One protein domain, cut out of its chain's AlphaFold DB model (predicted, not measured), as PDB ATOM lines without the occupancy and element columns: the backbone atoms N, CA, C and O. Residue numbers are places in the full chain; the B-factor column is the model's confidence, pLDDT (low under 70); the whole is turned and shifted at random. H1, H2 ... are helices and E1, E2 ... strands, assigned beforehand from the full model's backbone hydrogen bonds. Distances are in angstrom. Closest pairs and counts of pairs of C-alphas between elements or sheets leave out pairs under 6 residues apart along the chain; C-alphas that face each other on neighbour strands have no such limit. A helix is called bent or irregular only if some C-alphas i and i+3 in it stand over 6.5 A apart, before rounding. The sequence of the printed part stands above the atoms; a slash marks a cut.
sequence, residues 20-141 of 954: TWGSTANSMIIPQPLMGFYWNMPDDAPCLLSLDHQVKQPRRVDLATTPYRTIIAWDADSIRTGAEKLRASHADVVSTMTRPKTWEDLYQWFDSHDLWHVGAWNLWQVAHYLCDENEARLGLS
ATOM      1  N   THR A  20     180.576 120.174 108.891       79.69
ATOM      2  CA  THR A  20     181.391 120.904 109.869       79.69
ATOM      3  C   THR A  20     180.500 121.510 110.940       79.69
ATOM      4  O   THR A  20     179.428 122.027 110.624       79.69
ATOM      5  N   TRP A  21     180.934 121.494 112.199       78.25
ATOM      6  CA  TRP A  21     180.266 122.271 113.244       78.25
ATOM      7  C   TRP A  21     180.437 123.770 112.969       78.25
ATOM      8  O   TRP A  21     181.557 124.240 112.784       78.25
ATOM      9  N   GLY A  22     179.337 124.522 112.966       80.00
ATOM     10  CA  GLY A  22     179.350 125.976 112.815       80.00
ATOM     11  C   GLY A  22     178.389 126.650 113.792       80.00
ATOM     12  O   GLY A  22     177.301 126.134 114.045       80.00
ATOM     13  N   SER A  23     178.781 127.804 114.337       79.00
ATOM     14  CA  SER A  23     177.911 128.612 115.199       79.00
ATOM     15  C   SER A  23     176.939 129.448 114.369       79.00
ATOM     16  O   SER A  23     177.331 130.070 113.382       79.00
ATOM     17  N   THR A  24     175.684 129.516 114.799       87.06
ATOM     18  CA  THR A  24     174.683 130.466 114.292       87.06
ATOM     19  C   THR A  24     174.769 131.832 114.980       87.06
ATOM     20  O   THR A  24     175.499 132.004 115.957       87.06
ATOM     21  N   ALA A  25     173.989 132.809 114.497       84.56
ATOM     22  CA  ALA A  25     173.879 134.151 115.084       84.56
ATOM     23  C   ALA A  25     173.290 134.145 116.506       84.56
ATOM     24  O   ALA A  25     173.679 134.947 117.346       84.56
ATOM     25  N   ASN A  26     172.357 133.224 116.777       87.38
ATOM     26  CA  ASN A  26     171.826 132.943 118.115       87.38
ATOM     27  C   ASN A  26     172.718 131.976 118.917       87.38
ATOM     28  O   ASN A  26     172.259 131.377 119.886       87.38
ATOM     29  N   SER A  27     173.977 131.828 118.498       83.12
ATOM     30  CA  SER A  27     175.023 131.058 119.166       83.12
ATOM     31  C   SER A  27     174.596 129.627 119.508       83.12
ATOM     32  O   SER A  27     174.757 129.159 120.631       83.12
ATOM     33  N   MET A  28     174.031 128.923 118.526       71.81
ATOM     34  CA  MET A  28     173.866 127.473 118.571       71.81
ATOM     35  C   MET A  28     174.930 126.836 117.682       71.81
ATOM     36  O   MET A  28     175.068 127.201 116.514       71.81
ATOM     37  N   ILE A  29     175.663 125.860 118.218       73.69
ATOM     38  CA  ILE A  29     176.485 124.972 117.395       73.69
ATOM     39  C   ILE A  29     175.536 124.029 116.650       73.69
ATOM     40  O   ILE A  29     174.811 123.252 117.270       73.69
ATOM     41  N   ILE A  30     175.548 124.108 115.322       81.12
ATOM     42  CA  ILE A  30     174.772 123.249 114.421       81.12
ATOM     43  C   ILE A  30     175.720 122.527 113.455       81.12
ATOM     44  O   ILE A  30     176.787 123.068 113.134       81.12
ATOM     45  N   PRO A  31     175.374 121.328 112.961       83.25
ATOM     46  CA  PRO A  31     176.090 120.755 111.836       83.25
ATOM     47  C   PRO A  31     175.702 121.547 110.581       83.25
ATOM     48  O   PRO A  31     174.523 121.746 110.286       83.25
ATOM     49  N   GLN A  32     176.699 122.025 109.845       82.12
ATOM     50  CA  GLN A  32     176.521 122.683 108.555       82.12
ATOM     51  C   GLN A  32     177.202 121.824 107.489       82.12
ATOM     52  O   GLN A  32     178.348 121.419 107.702       82.12
ATOM     53  N   PRO A  33     176.555 121.529 106.348       87.06
ATOM     54  CA  PRO A  33     177.235 120.846 105.255       87.06
ATOM     55  C   PRO A  33     178.416 121.693 104.766       87.06
ATOM     56  O   PRO A  33     178.378 122.926 104.865       87.06
ATOM     57  N   LEU A  34     179.459 121.047 104.230       87.38
ATOM     58  CA  LEU A  34     180.583 121.767 103.616       87.38
ATOM     59  C   LEU A  34     180.077 122.783 102.586       87.38
ATOM     60  O   LEU A  34     179.076 122.544 101.919       87.38
ATOM     61  N   MET A  35     180.792 123.895 102.388       83.62
ATOM     62  CA  MET A  35     180.335 124.956 101.476       83.62
ATOM     63  C   MET A  35     180.090 124.448 100.037       83.62
ATOM     64  O   MET A  35     179.171 124.905  99.361       83.62
ATOM     65  N   GLY A  36     180.840 123.415  99.626       85.25
ATOM     66  CA  GLY A  36     180.660 122.679  98.371       85.25
ATOM     67  C   GLY A  36     179.405 121.812  98.263       85.25
ATOM     68  O   GLY A  36     179.204 121.200  97.224       85.25
ATOM     69  N   PHE A  37     178.551 121.774  99.281       91.38
ATOM     70  CA  PHE A  37     177.154 121.384  99.138       91.38
ATOM     71  C   PHE A  37     176.443 122.427  98.268       91.38
ATOM     72  O   PHE A  37     176.174 122.160  97.100       91.38
ATOM     73  N   TYR A  38     176.260 123.646  98.786       91.44
ATOM     74  CA  TYR A  38     175.401 124.680  98.200       91.44
ATOM     75  C   TYR A  38     175.678 124.990  96.720       91.44
ATOM     76  O   TYR A  38     174.739 125.276  95.984       91.44
ATOM     77  N   TRP A  39     176.934 124.920  96.263       88.81
ATOM     78  CA  TRP A  39     177.283 125.199  94.863       88.81
ATOM     79  C   TRP A  39     177.325 123.968  93.935       88.81
ATOM     80  O   TRP A  39     177.362 124.143  92.721       88.81
ATOM     81  N   ASN A  40     177.296 122.733  94.460       89.94
ATOM     82  CA  ASN A  40     177.292 121.491  93.662       89.94
ATOM     83  C   ASN A  40     175.928 120.772  93.670       89.94
ATOM     84  O   ASN A  40     175.873 119.545  93.555       89.94
ATOM     85  N   MET A  41     174.818 121.503  93.805       92.88
ATOM     86  CA  MET A  41     173.488 120.929  93.568       92.88
ATOM     87  C   MET A  41     173.431 120.303  92.157       92.88
ATOM     88  O   MET A  41     173.814 120.989  91.206       92.88
ATOM     89  N   PRO A  42     172.947 119.056  91.989       93.19
ATOM     90  CA  PRO A  42     172.866 118.397  90.682       93.19
ATOM     91  C   PRO A  42     172.100 119.206  89.622       93.19
ATOM     92  O   PRO A  42     171.282 120.067  89.947       93.19
ATOM     93  N   ASP A  43     172.387 118.957  88.340       90.00
ATOM     94  CA  ASP A  43     171.684 119.596  87.207       90.00
ATOM     95  C   ASP A  43     170.256 119.036  87.018       90.00
ATOM     96  O   ASP A  43     169.412 119.672  86.395       90.00
ATOM     97  N   ASP A  44     169.996 117.866  87.603       91.00
ATOM     98  CA  ASP A  44     168.767 117.068  87.603       91.00
ATOM     99  C   ASP A  44     168.075 117.019  88.987       91.00
ATOM    100  O   ASP A  44     167.228 116.162  89.237       91.00
ATOM    101  N   ALA A  45     168.426 117.936  89.897       92.75
ATOM    102  CA  ALA A  45     167.854 118.028  91.242       92.75
ATOM    103  C   ALA A  45     166.320 118.276  91.213       92.75
ATOM    104  O   ALA A  45     165.894 119.282  90.641       92.75
ATOM    105  N   PRO A  46     165.478 117.413  91.832       92.75
ATOM    106  CA  PRO A  46     164.017 117.535  91.736       92.75
ATOM    107  C   PRO A  46     163.402 118.768  92.413       92.75
ATOM    108  O   PRO A  46     162.393 119.270  91.927       92.75
ATOM    109  N   CYS A  47     163.978 119.240  93.528       94.44
ATOM    110  CA  CYS A  47     163.625 120.485  94.228       94.44
ATOM    111  C   CYS A  47     162.109 120.733  94.433       94.44
ATOM    112  O   CYS A  47     161.639 121.866  94.310       94.44
ATOM    113  N   LEU A  48     161.348 119.679  94.758       93.31
ATOM    114  CA  LEU A  48     159.882 119.597  94.616       93.31
ATOM    115  C   LEU A  48     159.031 120.557  95.485       93.31
ATOM    116  O   LEU A  48     157.812 120.562  95.344       93.31
ATOM    117  N   LEU A  49     159.642 121.330  96.389       91.38
ATOM    118  CA  LEU A  49     159.005 122.349  97.242       91.38
ATOM    119  C   LEU A  49     159.543 123.773  96.999       91.38
ATOM    120  O   LEU A  49     158.865 124.740  97.335       91.38
ATOM    121  N   SER A  50     160.755 123.916  96.448       85.19
ATOM    122  CA  SER A  50     161.295 125.215  96.001       85.19
ATOM    123  C   SER A  50     160.845 125.571  94.582       85.19
ATOM    124  O   SER A  50     160.833 126.744  94.207       85.19
ATOM    125  N   LEU A  51     160.470 124.567  93.786       72.44
ATOM    126  CA  LEU A  51     159.810 124.743  92.497       72.44
ATOM    127  C   LEU A  51     158.297 124.912  92.687       72.44
ATOM    128  O   LEU A  51     157.516 124.018  92.354       72.44
ATOM    129  N   ASP A  52     157.892 126.097  93.163       59.19
ATOM    130  CA  ASP A  52     156.526 126.602  92.962       59.19
ATOM    131  C   ASP A  52     156.120 126.346  91.501       59.19
ATOM    132  O   ASP A  52     156.912 126.599  90.589       59.19
ATOM    133  N   HIS A  53     154.885 125.897  91.253       54.56
ATOM    134  CA  HIS A  53     154.420 125.345  89.962       54.56
ATOM    135  C   HIS A  53     154.539 126.265  88.715       54.56
ATOM    136  O   HIS A  53     154.158 125.870  87.614       54.56
ATOM    137  N   GLN A  54     155.052 127.488  88.870       54.62
ATOM    138  CA  GLN A  54     155.372 128.451  87.810       54.62
ATOM    139  C   GLN A  54     156.855 128.411  87.371       54.62
ATOM    140  O   GLN A  54     157.175 128.802  86.246       54.62
ATOM    141  N   VAL A  55     157.777 127.967  88.235       59.47
ATOM    142  CA  VAL A  55     159.233 128.072  88.032       59.47
ATOM    143  C   VAL A  55     159.785 126.783  87.422       59.47
ATOM    144  O   VAL A  55     159.686 125.707  88.000       59.47
ATOM    145  N   LYS A  56     160.396 126.880  86.233       67.50
ATOM    146  CA  LYS A  56     160.809 125.705  85.439       67.50
ATOM    147  C   LYS A  56     162.201 125.136  85.750       67.50
ATOM    148  O   LYS A  56     162.548 124.112  85.168       67.50
ATOM    149  N   GLN A  57     163.019 125.794  86.575       81.62
ATOM    150  CA  GLN A  57     164.397 125.370  86.873       81.62
ATOM    151  C   GLN A  57     164.800 125.723  88.318       81.62
ATOM    152  O   GLN A  57     164.469 126.824  88.764       81.62
ATOM    153  N   PRO A  58     165.530 124.844  89.040       86.75
ATOM    154  CA  PRO A  58     166.022 125.125  90.393       86.75
ATOM    155  C   PRO A  58     166.913 126.368  90.455       86.75
ATOM    156  O   PRO A  58     167.844 126.507  89.655       86.75
ATOM    157  N   ARG A  59     166.689 127.261  91.430       89.88
ATOM    158  CA  ARG A  59     167.553 128.440  91.597       89.88
ATOM    159  C   ARG A  59     168.912 128.021  92.155       89.88
ATOM    160  O   ARG A  59     169.016 127.184  93.060       89.88
ATOM    161  N   ARG A  60     169.963 128.639  91.614       90.25
ATOM    162  CA  ARG A  60     171.353 128.408  92.012       90.25
ATOM    163  C   ARG A  60     171.950 129.603  92.732       90.25
ATOM    164  O   ARG A  60     171.742 130.742  92.330       90.25
ATOM    165  N   VAL A  61     172.698 129.308  93.792       87.88
ATOM    166  CA  VAL A  61     173.516 130.287  94.511       87.88
ATOM    167  C   VAL A  61     174.711 130.636  93.637       87.88
ATOM    168  O   VAL A  61     175.549 129.776  93.369       87.88
ATOM    169  N   ASP A  62     174.810 131.892  93.214       86.44
ATOM    170  CA  ASP A  62     176.040 132.408  92.624       86.44
ATOM    171  C   ASP A  62     176.971 132.912  93.734       86.44
ATOM    172  O   ASP A  62     176.664 133.868  94.448       86.44
ATOM    173  N   LEU A  63     178.130 132.271  93.869       74.44
ATOM    174  CA  LEU A  63     179.120 132.606  94.889       74.44
ATOM    175  C   LEU A  63     179.820 133.954  94.646       74.44
ATOM    176  O   LEU A  63     180.436 134.475  95.572       74.44
ATOM    177  N   ALA A  64     179.746 134.514  93.433       80.50
ATOM    178  CA  ALA A  64     180.325 135.821  93.119       80.50
ATOM    179  C   ALA A  64     179.446 136.992  93.595       80.50
ATOM    180  O   ALA A  64     179.973 138.048  93.942       80.50
ATOM    181  N   THR A  65     178.122 136.811  93.632       81.62
ATOM    182  CA  THR A  65     177.156 137.848  94.041       81.62
ATOM    183  C   THR A  65     176.542 137.629  95.422       81.62
ATOM    184  O   THR A  65     176.074 138.589  96.034       81.62
ATOM    185  N   THR A  66     176.547 136.402  95.953       79.19
ATOM    186  CA  THR A  66     175.870 136.100  97.222       79.19
ATOM    187  C   THR A  66     176.769 136.401  98.433       79.19
ATOM    188  O   THR A  66     177.813 135.764  98.588       79.19
ATOM    189  N   PRO A  67     176.391 137.328  99.339       80.69
ATOM    190  CA  PRO A  67     177.228 137.710 100.475       80.69
ATOM    191  C   PRO A  67     177.316 136.617 101.553       80.69
ATOM    192  O   PRO A  67     176.450 135.742 101.668       80.69
ATOM    193  N   TYR A  68     178.339 136.722 102.411       80.38
ATOM    194  CA  TYR A  68     178.431 135.946 103.652       80.38
ATOM    195  C   TYR A  68     177.155 136.115 104.485       80.38
ATOM    196  O   TYR A  68     176.769 137.232 104.830       80.38
ATOM    197  N   ARG A  69     176.508 134.993 104.820       82.62
ATOM    198  CA  ARG A  69     175.233 134.968 105.547       82.62
ATOM    199  C   ARG A  69     175.419 134.556 107.002       82.62
ATOM    200  O   ARG A  69     176.128 133.592 107.289       82.62
ATOM    201  N   THR A  70     174.692 135.202 107.905       85.81
ATOM    202  CA  THR A  70     174.615 134.782 109.308       85.81
ATOM    203  C   THR A  70     173.357 133.939 109.507       85.81
ATOM    204  O   THR A  70     172.257 134.472 109.626       85.81
ATOM    205  N   ILE A  71     173.498 132.611 109.512       87.31
ATOM    206  CA  ILE A  71     172.365 131.700 109.752       87.31
ATOM    207  C   ILE A  71     171.879 131.882 111.197       87.31
ATOM    208  O   ILE A  71     172.689 131.889 112.123       87.31
ATOM    209  N   ILE A  72     170.565 131.979 111.399       91.44
ATOM    210  CA  ILE A  72     169.917 131.847 112.711       91.44
ATOM    211  C   ILE A  72     169.353 130.426 112.794       91.44
ATOM    212  O   ILE A  72     168.632 130.010 111.887       91.44
ATOM    213  N   ALA A  73     169.673 129.674 113.849       91.50
ATOM    214  CA  ALA A  73     169.068 128.362 114.077       91.50
ATOM    215  C   ALA A  73     167.604 128.557 114.485       91.50
ATOM    216  O   ALA A  73     167.328 129.272 115.450       91.50
ATOM    217  N   TRP A  74     166.680 127.944 113.747       95.81
ATOM    218  CA  TRP A  74     165.248 128.035 114.021       95.81
ATOM    219  C   TRP A  74     164.874 127.309 115.316       95.81
ATOM    220  O   TRP A  74     165.379 126.225 115.609       95.81
ATOM    221  N   ASP A  75     163.956 127.901 116.080       93.62
ATOM    222  CA  ASP A  75     163.348 127.245 117.233       93.62
ATOM    223  C   ASP A  75     162.172 126.338 116.817       93.62
ATOM    224  O   ASP A  75     161.756 126.298 115.659       93.62
ATOM    225  N   ALA A  76     161.628 125.579 117.771       93.00
ATOM    226  CA  ALA A  76     160.561 124.612 117.497       93.00
ATOM    227  C   ALA A  76     159.265 125.254 116.959       93.00
ATOM    228  O   ALA A  76     158.537 124.621 116.196       93.00
ATOM    229  N   ASP A  77     158.975 126.499 117.345       95.44
ATOM    230  CA  ASP A  77     157.804 127.236 116.867       95.44
ATOM    231  C   ASP A  77     158.035 127.766 115.433       95.44
ATOM    232  O   ASP A  77     157.132 127.683 114.596       95.44
ATOM    233  N   SER A  78     159.260 128.182 115.094       96.12
ATOM    234  CA  SER A  78     159.680 128.533 113.727       96.12
ATOM    235  C   SER A  78     159.697 127.322 112.786       96.12
ATOM    236  O   SER A  78     159.187 127.413 111.670       96.12
ATOM    237  N   ILE A  79     160.214 126.168 113.236       96.94
ATOM    238  CA  ILE A  79     160.204 124.901 112.478       96.94
ATOM    239  C   ILE A  79     158.764 124.482 112.165       96.94
ATOM    240  O   ILE A  79     158.443 124.235 111.002       96.94
ATOM    241  N   ARG A  80     157.869 124.487 113.167       95.69
ATOM    242  CA  ARG A  80     156.446 124.194 112.946       95.69
ATOM    243  C   ARG A  80     155.808 125.190 111.972       95.69
ATOM    244  O   ARG A  80     155.106 124.768 111.064       95.69
ATOM    245  N   THR A  81     156.098 126.486 112.099       97.06
ATOM    246  CA  THR A  81     155.573 127.522 111.186       97.06
ATOM    247  C   THR A  81     156.061 127.320 109.741       97.06
ATOM    248  O   THR A  81     155.315 127.552 108.790       97.06
ATOM    249  N   GLY A  82     157.303 126.864 109.549       96.31
ATOM    250  CA  GLY A  82     157.835 126.484 108.235       96.31
ATOM    251  C   GLY A  82     157.126 125.261 107.649       96.31
ATOM    252  O   GLY A  82     156.687 125.292 106.500       96.31
ATOM    253  N   ALA A  83     156.942 124.219 108.461       97.12
ATOM    254  CA  ALA A  83     156.191 123.021 108.100       97.12
ATOM    255  C   ALA A  83     154.718 123.325 107.758       97.12
ATOM    256  O   ALA A  83     154.196 122.820 106.766       97.12
ATOM    257  N   GLU A  84     154.059 124.199 108.520       95.75
ATOM    258  CA  GLU A  84     152.694 124.667 108.259       95.75
ATOM    259  C   GLU A  84     152.580 125.403 106.919       95.75
ATOM    260  O   GLU A  84     151.656 125.123 106.156       95.75
ATOM    261  N   LYS A  85     153.546 126.269 106.583       95.44
ATOM    262  CA  LYS A  85     153.597 126.945 105.276       95.44
ATOM    263  C   LYS A  85     153.786 125.962 104.120       95.44
ATOM    264  O   LYS A  85     153.055 126.055 103.141       95.44
ATOM    265  N   LEU A  86     154.705 124.999 104.244       95.56
ATOM    266  CA  LEU A  86     154.925 123.974 103.214       95.56
ATOM    267  C   LEU A  86     153.714 123.041 103.055       95.56
ATOM    268  O   LEU A  86     153.345 122.714 101.932       95.56
ATOM    269  N   ARG A  87     153.038 122.669 104.152       95.12
ATOM    270  CA  ARG A  87     151.763 121.929 104.097       95.12
ATOM    271  C   ARG A  87     150.636 122.735 103.444       95.12
ATOM    272  O   ARG A  87     149.756 122.129 102.846       95.12
ATOM    273  N   ALA A  88     150.648 124.065 103.553       94.56
ATOM    274  CA  ALA A  88     149.639 124.928 102.942       94.56
ATOM    275  C   ALA A  88     149.851 125.149 101.433       94.56
ATOM    276  O   ALA A  88     148.863 125.252 100.710       94.56
ATOM    277  N   SER A  89     151.099 125.212 100.950       93.69
ATOM    278  CA  SER A  89     151.401 125.391  99.518       93.69
ATOM    279  C   SER A  89     151.559 124.080  98.740       93.69
ATOM    280  O   SER A  89     151.122 124.004  97.597       93.69
ATOM    281  N   HIS A  90     152.130 123.039  99.350       93.94
ATOM    282  CA  HIS A  90     152.570 121.816  98.665       93.94
ATOM    283  C   HIS A  90     152.058 120.531  99.347       93.94
ATOM    284  O   HIS A  90     152.789 119.548  99.475       93.94
ATOM    285  N   ALA A  91     150.797 120.530  99.798       94.50
ATOM    286  CA  ALA A  91     150.187 119.448 100.584       94.50
ATOM    287  C   ALA A  91     150.437 118.032 100.025       94.50
ATOM    288  O   ALA A  91     150.839 117.142 100.776       94.50
ATOM    289  N   ASP A  92     150.242 117.832  98.717       94.00
ATOM    290  CA  ASP A  92     150.406 116.527  98.066       94.00
ATOM    291  C   ASP A  92     151.864 116.051  98.115       94.00
ATOM    292  O   ASP A  92     152.142 114.954  98.602       94.00
ATOM    293  N   VAL A  93     152.807 116.908  97.700       95.25
ATOM    294  CA  VAL A  93     154.253 116.628  97.727       95.25
ATOM    295  C   VAL A  93     154.701 116.311  99.153       95.25
ATOM    296  O   VAL A  93     155.310 115.268  99.396       95.25
ATOM    297  N   VAL A  94     154.325 117.164 100.112       95.88
ATOM    298  CA  VAL A  94     154.663 117.011 101.531       95.88
ATOM    299  C   VAL A  94     154.092 115.717 102.115       95.88
ATOM    300  O   VAL A  94     154.776 115.068 102.901       95.88
ATOM    301  N   SER A  95     152.899 115.272 101.703       94.94
ATOM    302  CA  SER A  95     152.331 113.988 102.153       94.94
ATOM    303  C   SER A  95     153.123 112.756 101.686       94.94
ATOM    304  O   SER A  95     153.040 111.697 102.305       94.94
ATOM    305  N   THR A  96     153.920 112.903 100.620       93.69
ATOM    306  CA  THR A  96     154.804 111.860 100.067       93.69
ATOM    307  C   THR A  96     156.275 112.022 100.469       93.69
ATOM    308  O   THR A  96     157.128 111.266 100.003       93.69
ATOM    309  N   MET A  97     156.587 113.004 101.324       95.38
ATOM    310  CA  MET A  97     157.958 113.364 101.682       95.38
ATOM    311  C   MET A  97     158.682 112.216 102.397       95.38
ATOM    312  O   MET A  97     158.215 111.702 103.415       95.38
ATOM    313  N   THR A  98     159.846 111.827 101.874       93.00
ATOM    314  CA  THR A  98     160.713 110.807 102.475       93.00
ATOM    315  C   THR A  98     161.773 111.441 103.368       93.00
ATOM    316  O   THR A  98     162.487 112.348 102.939       93.00
ATOM    317  N   ARG A  99     161.907 110.913 104.592       93.25
ATOM    318  CA  ARG A  99     162.865 111.363 105.614       93.25
ATOM    319  C   ARG A  99     164.305 111.369 105.057       93.25
ATOM    320  O   ARG A  99     164.778 110.295 104.669       93.25
ATOM    321  N   PRO A 100     164.997 112.527 105.016       94.62
ATOM    322  CA  PRO A 100     166.359 112.613 104.490       94.62
ATOM    323  C   PRO A 100     167.357 111.872 105.396       94.62
ATOM    324  O   PRO A 100     167.104 111.650 106.582       94.62
ATOM    325  N   LYS A 101     168.490 111.457 104.822       88.94
ATOM    326  CA  LYS A 101     169.557 110.687 105.489       88.94
ATOM    327  C   LYS A 101     170.938 111.301 105.276       88.94
ATOM    328  O   LYS A 101     171.764 111.245 106.184       88.94
ATOM    329  N   THR A 102     171.179 111.915 104.121       91.75
ATOM    330  CA  THR A 102     172.344 112.770 103.849       91.75
ATOM    331  C   THR A 102     171.884 114.157 103.409       91.75
ATOM    332  O   THR A 102     170.744 114.335 102.981       91.75
ATOM    333  N   TRP A 103     172.754 115.164 103.525       92.62
ATOM    334  CA  TRP A 103     172.417 116.548 103.166       92.62
ATOM    335  C   TRP A 103     171.913 116.670 101.723       92.62
ATOM    336  O   TRP A 103     171.007 117.450 101.443       92.62
ATOM    337  N   GLU A 104     172.474 115.868 100.824       93.94
ATOM    338  CA  GLU A 104     172.137 115.768  99.408       93.94
ATOM    339  C   GLU A 104     170.702 115.277  99.159       93.94
ATOM    340  O   GLU A 104     170.108 115.671  98.156       93.94
ATOM    341  N   ASP A 105     170.097 114.520 100.082       95.31
ATOM    342  CA  ASP A 105     168.680 114.138  99.991       95.31
ATOM    343  C   ASP A 105     167.750 115.364 100.089       95.31
ATOM    344  O   ASP A 105     166.619 115.330  99.603       95.31
ATOM    345  N   LEU A 106     168.214 116.490 100.656       96.44
ATOM    346  CA  LEU A 106     167.437 117.732 100.657       96.44
ATOM    347  C   LEU A 106     167.193 118.273  99.241       96.44
ATOM    348  O   LEU A 106     166.188 118.951  99.046       96.44
ATOM    349  N   TYR A 107     168.029 117.944  98.245       96.06
ATOM    350  CA  TYR A 107     167.822 118.357  96.848       96.06
ATOM    351  C   TYR A 107     166.607 117.705  96.180       96.06
ATOM    352  O   TYR A 107     166.148 118.176  95.139       96.06
ATOM    353  N   GLN A 108     166.046 116.650  96.775       95.62
ATOM    354  CA  GLN A 108     164.750 116.113  96.364       95.62
ATOM    355  C   GLN A 108     163.620 117.135  96.599       95.62
ATOM    356  O   GLN A 108     162.630 117.142  95.871       95.62
ATOM    357  N   TRP A 109     163.783 118.031  97.577       95.81
ATOM    358  CA  TRP A 109     162.726 118.909  98.082       95.81
ATOM    359  C   TRP A 109     163.047 120.397  97.915       95.81
ATOM    360  O   TRP A 109     162.175 121.161  97.523       95.81
ATOM    361  N   PHE A 110     164.290 120.816  98.140       96.12
ATOM    362  CA  PHE A 110     164.688 122.223  98.170       96.12
ATOM    363  C   PHE A 110     165.776 122.526  97.140       96.12
ATOM    364  O   PHE A 110     166.649 121.696  96.882       96.12
ATOM    365  N   ASP A 111     165.743 123.725  96.562       94.88
ATOM    366  CA  ASP A 111     166.833 124.211  95.720       94.88
ATOM    367  C   ASP A 111     167.981 124.806  96.550       94.88
ATOM    368  O   ASP A 111     167.861 125.111  97.742       94.88
ATOM    369  N   SER A 112     169.142 124.947  95.914       94.38
ATOM    370  CA  SER A 112     170.344 125.454  96.579       94.38
ATOM    371  C   SER A 112     170.191 126.880  97.110       94.38
ATOM    372  O   SER A 112     170.831 127.221  98.105       94.38
ATOM    373  N   HIS A 113     169.338 127.698  96.482       92.62
ATOM    374  CA  HIS A 113     169.050 129.057  96.925       92.62
ATOM    375  C   HIS A 113     168.337 129.041  98.280       92.62
ATOM    376  O   HIS A 113     168.780 129.722  99.203       92.62
ATOM    377  N   ASP A 114     167.297 128.228  98.457       93.81
ATOM    378  CA  ASP A 114     166.596 128.160  99.743       93.81
ATOM    379  C   ASP A 114     167.446 127.459 100.813       93.81
ATOM    380  O   ASP A 114     167.526 127.932 101.950       93.81
ATOM    381  N   LEU A 115     168.190 126.409 100.444       95.06
ATOM    382  CA  LEU A 115     169.196 125.784 101.314       95.06
ATOM    383  C   LEU A 115     170.260 126.787 101.784       95.06
ATOM    384  O   LEU A 115     170.721 126.721 102.930       95.06
ATOM    385  N   TRP A 116     170.619 127.755 100.943       93.31
ATOM    386  CA  TRP A 116     171.424 128.897 101.350       93.31
ATOM    387  C   TRP A 116     170.621 129.835 102.258       93.31
ATOM    388  O   TRP A 116     170.843 129.837 103.469       93.31
ATOM    389  N   HIS A 117     169.670 130.595 101.718       91.56
ATOM    390  CA  HIS A 117     169.036 131.724 102.405       91.56
ATOM    391  C   HIS A 117     168.237 131.343 103.663       91.56
ATOM    392  O   HIS A 117     168.293 132.081 104.646       91.56
ATOM    393  N   VAL A 118     167.561 130.190 103.684       93.94
ATOM    394  CA  VAL A 118     166.875 129.668 104.884       93.94
ATOM    395  C   VAL A 118     167.852 128.934 105.812       93.94
ATOM    396  O   VAL A 118     167.704 128.965 107.035       93.94
ATOM    397  N   GLY A 119     168.881 128.310 105.235       94.25
ATOM    398  CA  GLY A 119     169.873 127.496 105.930       94.25
ATOM    399  C   GLY A 119     169.513 126.011 105.910       94.25
ATOM    400  O   GLY A 119     168.465 125.612 106.414       94.25
ATOM    401  N   ALA A 120     170.419 125.182 105.382       94.94
ATOM    402  CA  ALA A 120     170.206 123.744 105.205       94.94
ATOM    403  C   ALA A 120     169.758 123.037 106.493       94.94
ATOM    404  O   ALA A 120     168.838 122.231 106.445       94.94
ATOM    405  N   TRP A 121     170.339 123.374 107.652       94.00
ATOM    406  CA  TRP A 121     169.925 122.824 108.951       94.00
ATOM    407  C   TRP A 121     168.472 123.164 109.324       94.00
ATOM    408  O   TRP A 121     167.757 122.319 109.849       94.00
ATOM    409  N   ASN A 122     168.000 124.373 109.018       95.94
ATOM    410  CA  ASN A 122     166.622 124.762 109.313       95.94
ATOM    411  C   ASN A 122     165.640 123.976 108.424       95.94
ATOM    412  O   ASN A 122     164.660 123.429 108.926       95.94
ATOM    413  N   LEU A 123     165.944 123.840 107.127       96.75
ATOM    414  CA  LEU A 123     165.143 123.039 106.193       96.75
ATOM    415  C   LEU A 123     165.227 121.527 106.470       96.75
ATOM    416  O   LEU A 123     164.230 120.827 106.312       96.75
ATOM    417  N   TRP A 124     166.364 121.032 106.966       95.75
ATOM    418  CA  TRP A 124     166.532 119.666 107.469       95.75
ATOM    419  C   TRP A 124     165.571 119.373 108.624       95.75
ATOM    420  O   TRP A 124     164.815 118.404 108.574       95.75
ATOM    421  N   GLN A 125     165.543 120.248 109.634       95.25
ATOM    422  CA  GLN A 125     164.648 120.108 110.785       95.25
ATOM    423  C   GLN A 125     163.166 120.195 110.382       95.25
ATOM    424  O   GLN A 125     162.343 119.472 110.940       95.25
ATOM    425  N   VAL A 126     162.820 121.021 109.387       97.19
ATOM    426  CA  VAL A 126     161.462 121.088 108.816       97.19
ATOM    427  C   VAL A 126     161.097 119.806 108.058       97.19
ATOM    428  O   VAL A 126     160.018 119.266 108.288       97.19
ATOM    429  N   ALA A 127     161.983 119.282 107.205       96.88
ATOM    430  CA  ALA A 127     161.752 118.026 106.488       96.88
ATOM    431  C   ALA A 127     161.575 116.842 107.451       96.88
ATOM    432  O   ALA A 127     160.664 116.034 107.277       96.88
ATOM    433  N   HIS A 128     162.393 116.772 108.505       94.31
ATOM    434  CA  HIS A 128     162.238 115.784 109.570       94.31
ATOM    435  C   HIS A 128     160.892 115.907 110.289       94.31
ATOM    436  O   HIS A 128     160.180 114.913 110.378       94.31
ATOM    437  N   TYR A 129     160.513 117.115 110.717       95.31
ATOM    438  CA  TYR A 129     159.238 117.364 111.395       95.31
ATOM    439  C   TYR A 129     158.026 116.954 110.540       95.31
ATOM    440  O   TYR A 129     157.103 116.315 111.038       95.31
ATOM    441  N   LEU A 130     158.055 117.248 109.236       96.31
ATOM    442  CA  LEU A 130     157.022 116.815 108.288       96.31
ATOM    443  C   LEU A 130     156.967 115.286 108.136       96.31
ATOM    444  O   LEU A 130     155.880 114.713 108.061       96.31
ATOM    445  N   CYS A 131     158.117 114.610 108.142       95.06
ATOM    446  CA  CYS A 131     158.170 113.148 108.107       95.06
ATOM    447  C   CYS A 131     157.671 112.516 109.417       95.06
ATOM    448  O   CYS A 131     156.929 111.539 109.360       95.06
ATOM    449  N   ASP A 132     158.003 113.094 110.576       92.31
ATOM    450  CA  ASP A 132     157.477 112.670 111.881       92.31
ATOM    451  C   ASP A 132     155.937 112.801 111.927       92.31
ATOM    452  O   ASP A 132     155.248 111.875 112.359       92.31
ATOM    453  N   GLU A 133     155.373 113.904 111.416       92.94
ATOM    454  CA  GLU A 133     153.918 114.097 111.296       92.94
ATOM    455  C   GLU A 133     153.256 113.099 110.329       92.94
ATOM    456  O   GLU A 133     152.188 112.559 110.637       92.94
ATOM    457  N   ASN A 134     153.874 112.827 109.174       93.62
ATOM    458  CA  ASN A 134     153.375 111.854 108.197       93.62
ATOM    459  C   ASN A 134     153.386 110.425 108.763       93.62
ATOM    460  O   ASN A 134     152.383 109.714 108.674       93.62
ATOM    461  N   GLU A 135     154.493 110.006 109.382       90.62
ATOM    462  CA  GLU A 135     154.616 108.700 110.036       90.62
ATOM    463  C   GLU A 135     153.596 108.564 111.180       90.62
ATOM    464  O   GLU A 135     152.895 107.551 111.260       90.62
ATOM    465  N   ALA A 136     153.409 109.603 112.003       88.94
ATOM    466  CA  ALA A 136     152.386 109.623 113.048       88.94
ATOM    467  C   ALA A 136     150.954 109.526 112.498       88.94
ATOM    468  O   ALA A 136     150.152 108.743 113.011       88.94
ATOM    469  N   ARG A 137     150.637 110.245 111.414       87.50
ATOM    470  CA  ARG A 137     149.334 110.168 110.726       87.50
ATOM    471  C   ARG A 137     149.041 108.769 110.169       87.50
ATOM    472  O   ARG A 137     147.877 108.375 110.120       87.50
ATOM    473  N   LEU A 138     150.070 108.031 109.757       87.75
ATOM    474  CA  LEU A 138     149.958 106.661 109.246       87.75
ATOM    475  C   LEU A 138     149.965 105.584 110.348       87.75
ATOM    476  O   LEU A 138     149.786 104.408 110.038       87.75
ATOM    477  N   GLY A 139     150.175 105.951 111.619       87.88
ATOM    478  CA  GLY A 139     150.385 104.984 112.704       87.88
ATOM    479  C   GLY A 139     151.734 104.255 112.622       87.88
ATOM    480  O   GLY A 139     151.903 103.212 113.245       87.88
ATOM    481  N   LEU A 140     152.681 104.804 111.857       83.25
ATOM    482  CA  LEU A 140     154.048 104.311 111.657       83.25
ATOM    483  C   LEU A 140     155.081 105.092 112.492       83.25
ATOM    484  O   LEU A 140     156.277 104.972 112.242       83.25
ATOM    485  N   SER A 141     154.620 105.915 113.443       77.94
ATOM    486  CA  SER A 141     155.465 106.775 114.278       77.94
ATOM    487  C   SER A 141     156.576 105.983 114.956       77.94
ATOM    488  O   SER A 141     156.324 105.207 115.877       77.94
TER     489      SER A 141
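What this domain is: This is residues 20 to 141 of the 954 residues of the protein "08a543da-b6be-49e7-a2ce-08d924cdcc42" of Thermothielavioides terrestris (UniProt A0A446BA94). One long helix, H4, runs through the middle, kinked near residue 120, and H1 crosses it on one side. The small hairpin of E1 and E2 sits by the kink, and a long unnamed stretch, residues 34 to 75, loops round the kinked end of H4. The printed part has 122 residues, with E1, E2, H1, H2, H3 and H4 in that order; E1 and E2 make an antiparallel sheet. The class is mostly helix, though under half of the residues are in named elements; the whole is compact, with a radius of gyration of the C-alphas of 14.3 A and spans of 45 by 36 by 23 A.

Where its parts are: Find C-alpha 20 at (181.391, 120.904, 109.869), where E1, residues 20 to 23, begins its 10.0 A; E2, residues 29 to 33, covers 12.8 A. H1, residues 76 to 89, runs 20.2 A from (160.561, 124.612, 117.497). H2 is residues 91 to 95, 6.1 A, and H3 residues 103 to 108, 10.3 A. H4, residues 112 to 137, spans 29.6 A and ends at (149.334, 110.168, 110.726); it is irregular, with C-alphas 117 and 120 8.5 A apart.

How they stand to each other: Look first at the hairpin E1 and E2, where N 20 and O 32 are 2.8 A apart, within hydrogen-bond range. The closest C-alphas of E2 and H4, those of Gln 32 and Trp 121, are 6.6 A apart. H1, with residues 79 to 83 alone, touches H4, closest at the C-alphas of Ile 79 and Val 126, 5.4 A, about perpendicular at 86 degrees. H2 is close to but not clearly touching H4, the closest C-alphas being those of Ser 95 and Asn 134, 6.5 A. H3 and H4 only just touch, with 3 pairs of C-alphas within 8 A, the closest those of Leu 106 and Trp 124, 7.1 A. H1 and H3 are apart. Every O i to N i+4 pair is within hydrogen-bond range in H1 and H2, against 19 of 22 in H4 and 0 of 2 in H3, where 3 of 3 O i to N i+3 pairs are.

The domain as a whole: The C-alphas of Ala 64 and Gly 139, the two farthest apart, are 47.2 A apart. The printed part has no cut; the link from E2 to H1 is long, 42 residues. Look for low confidence at residues 52 to 56, under 70.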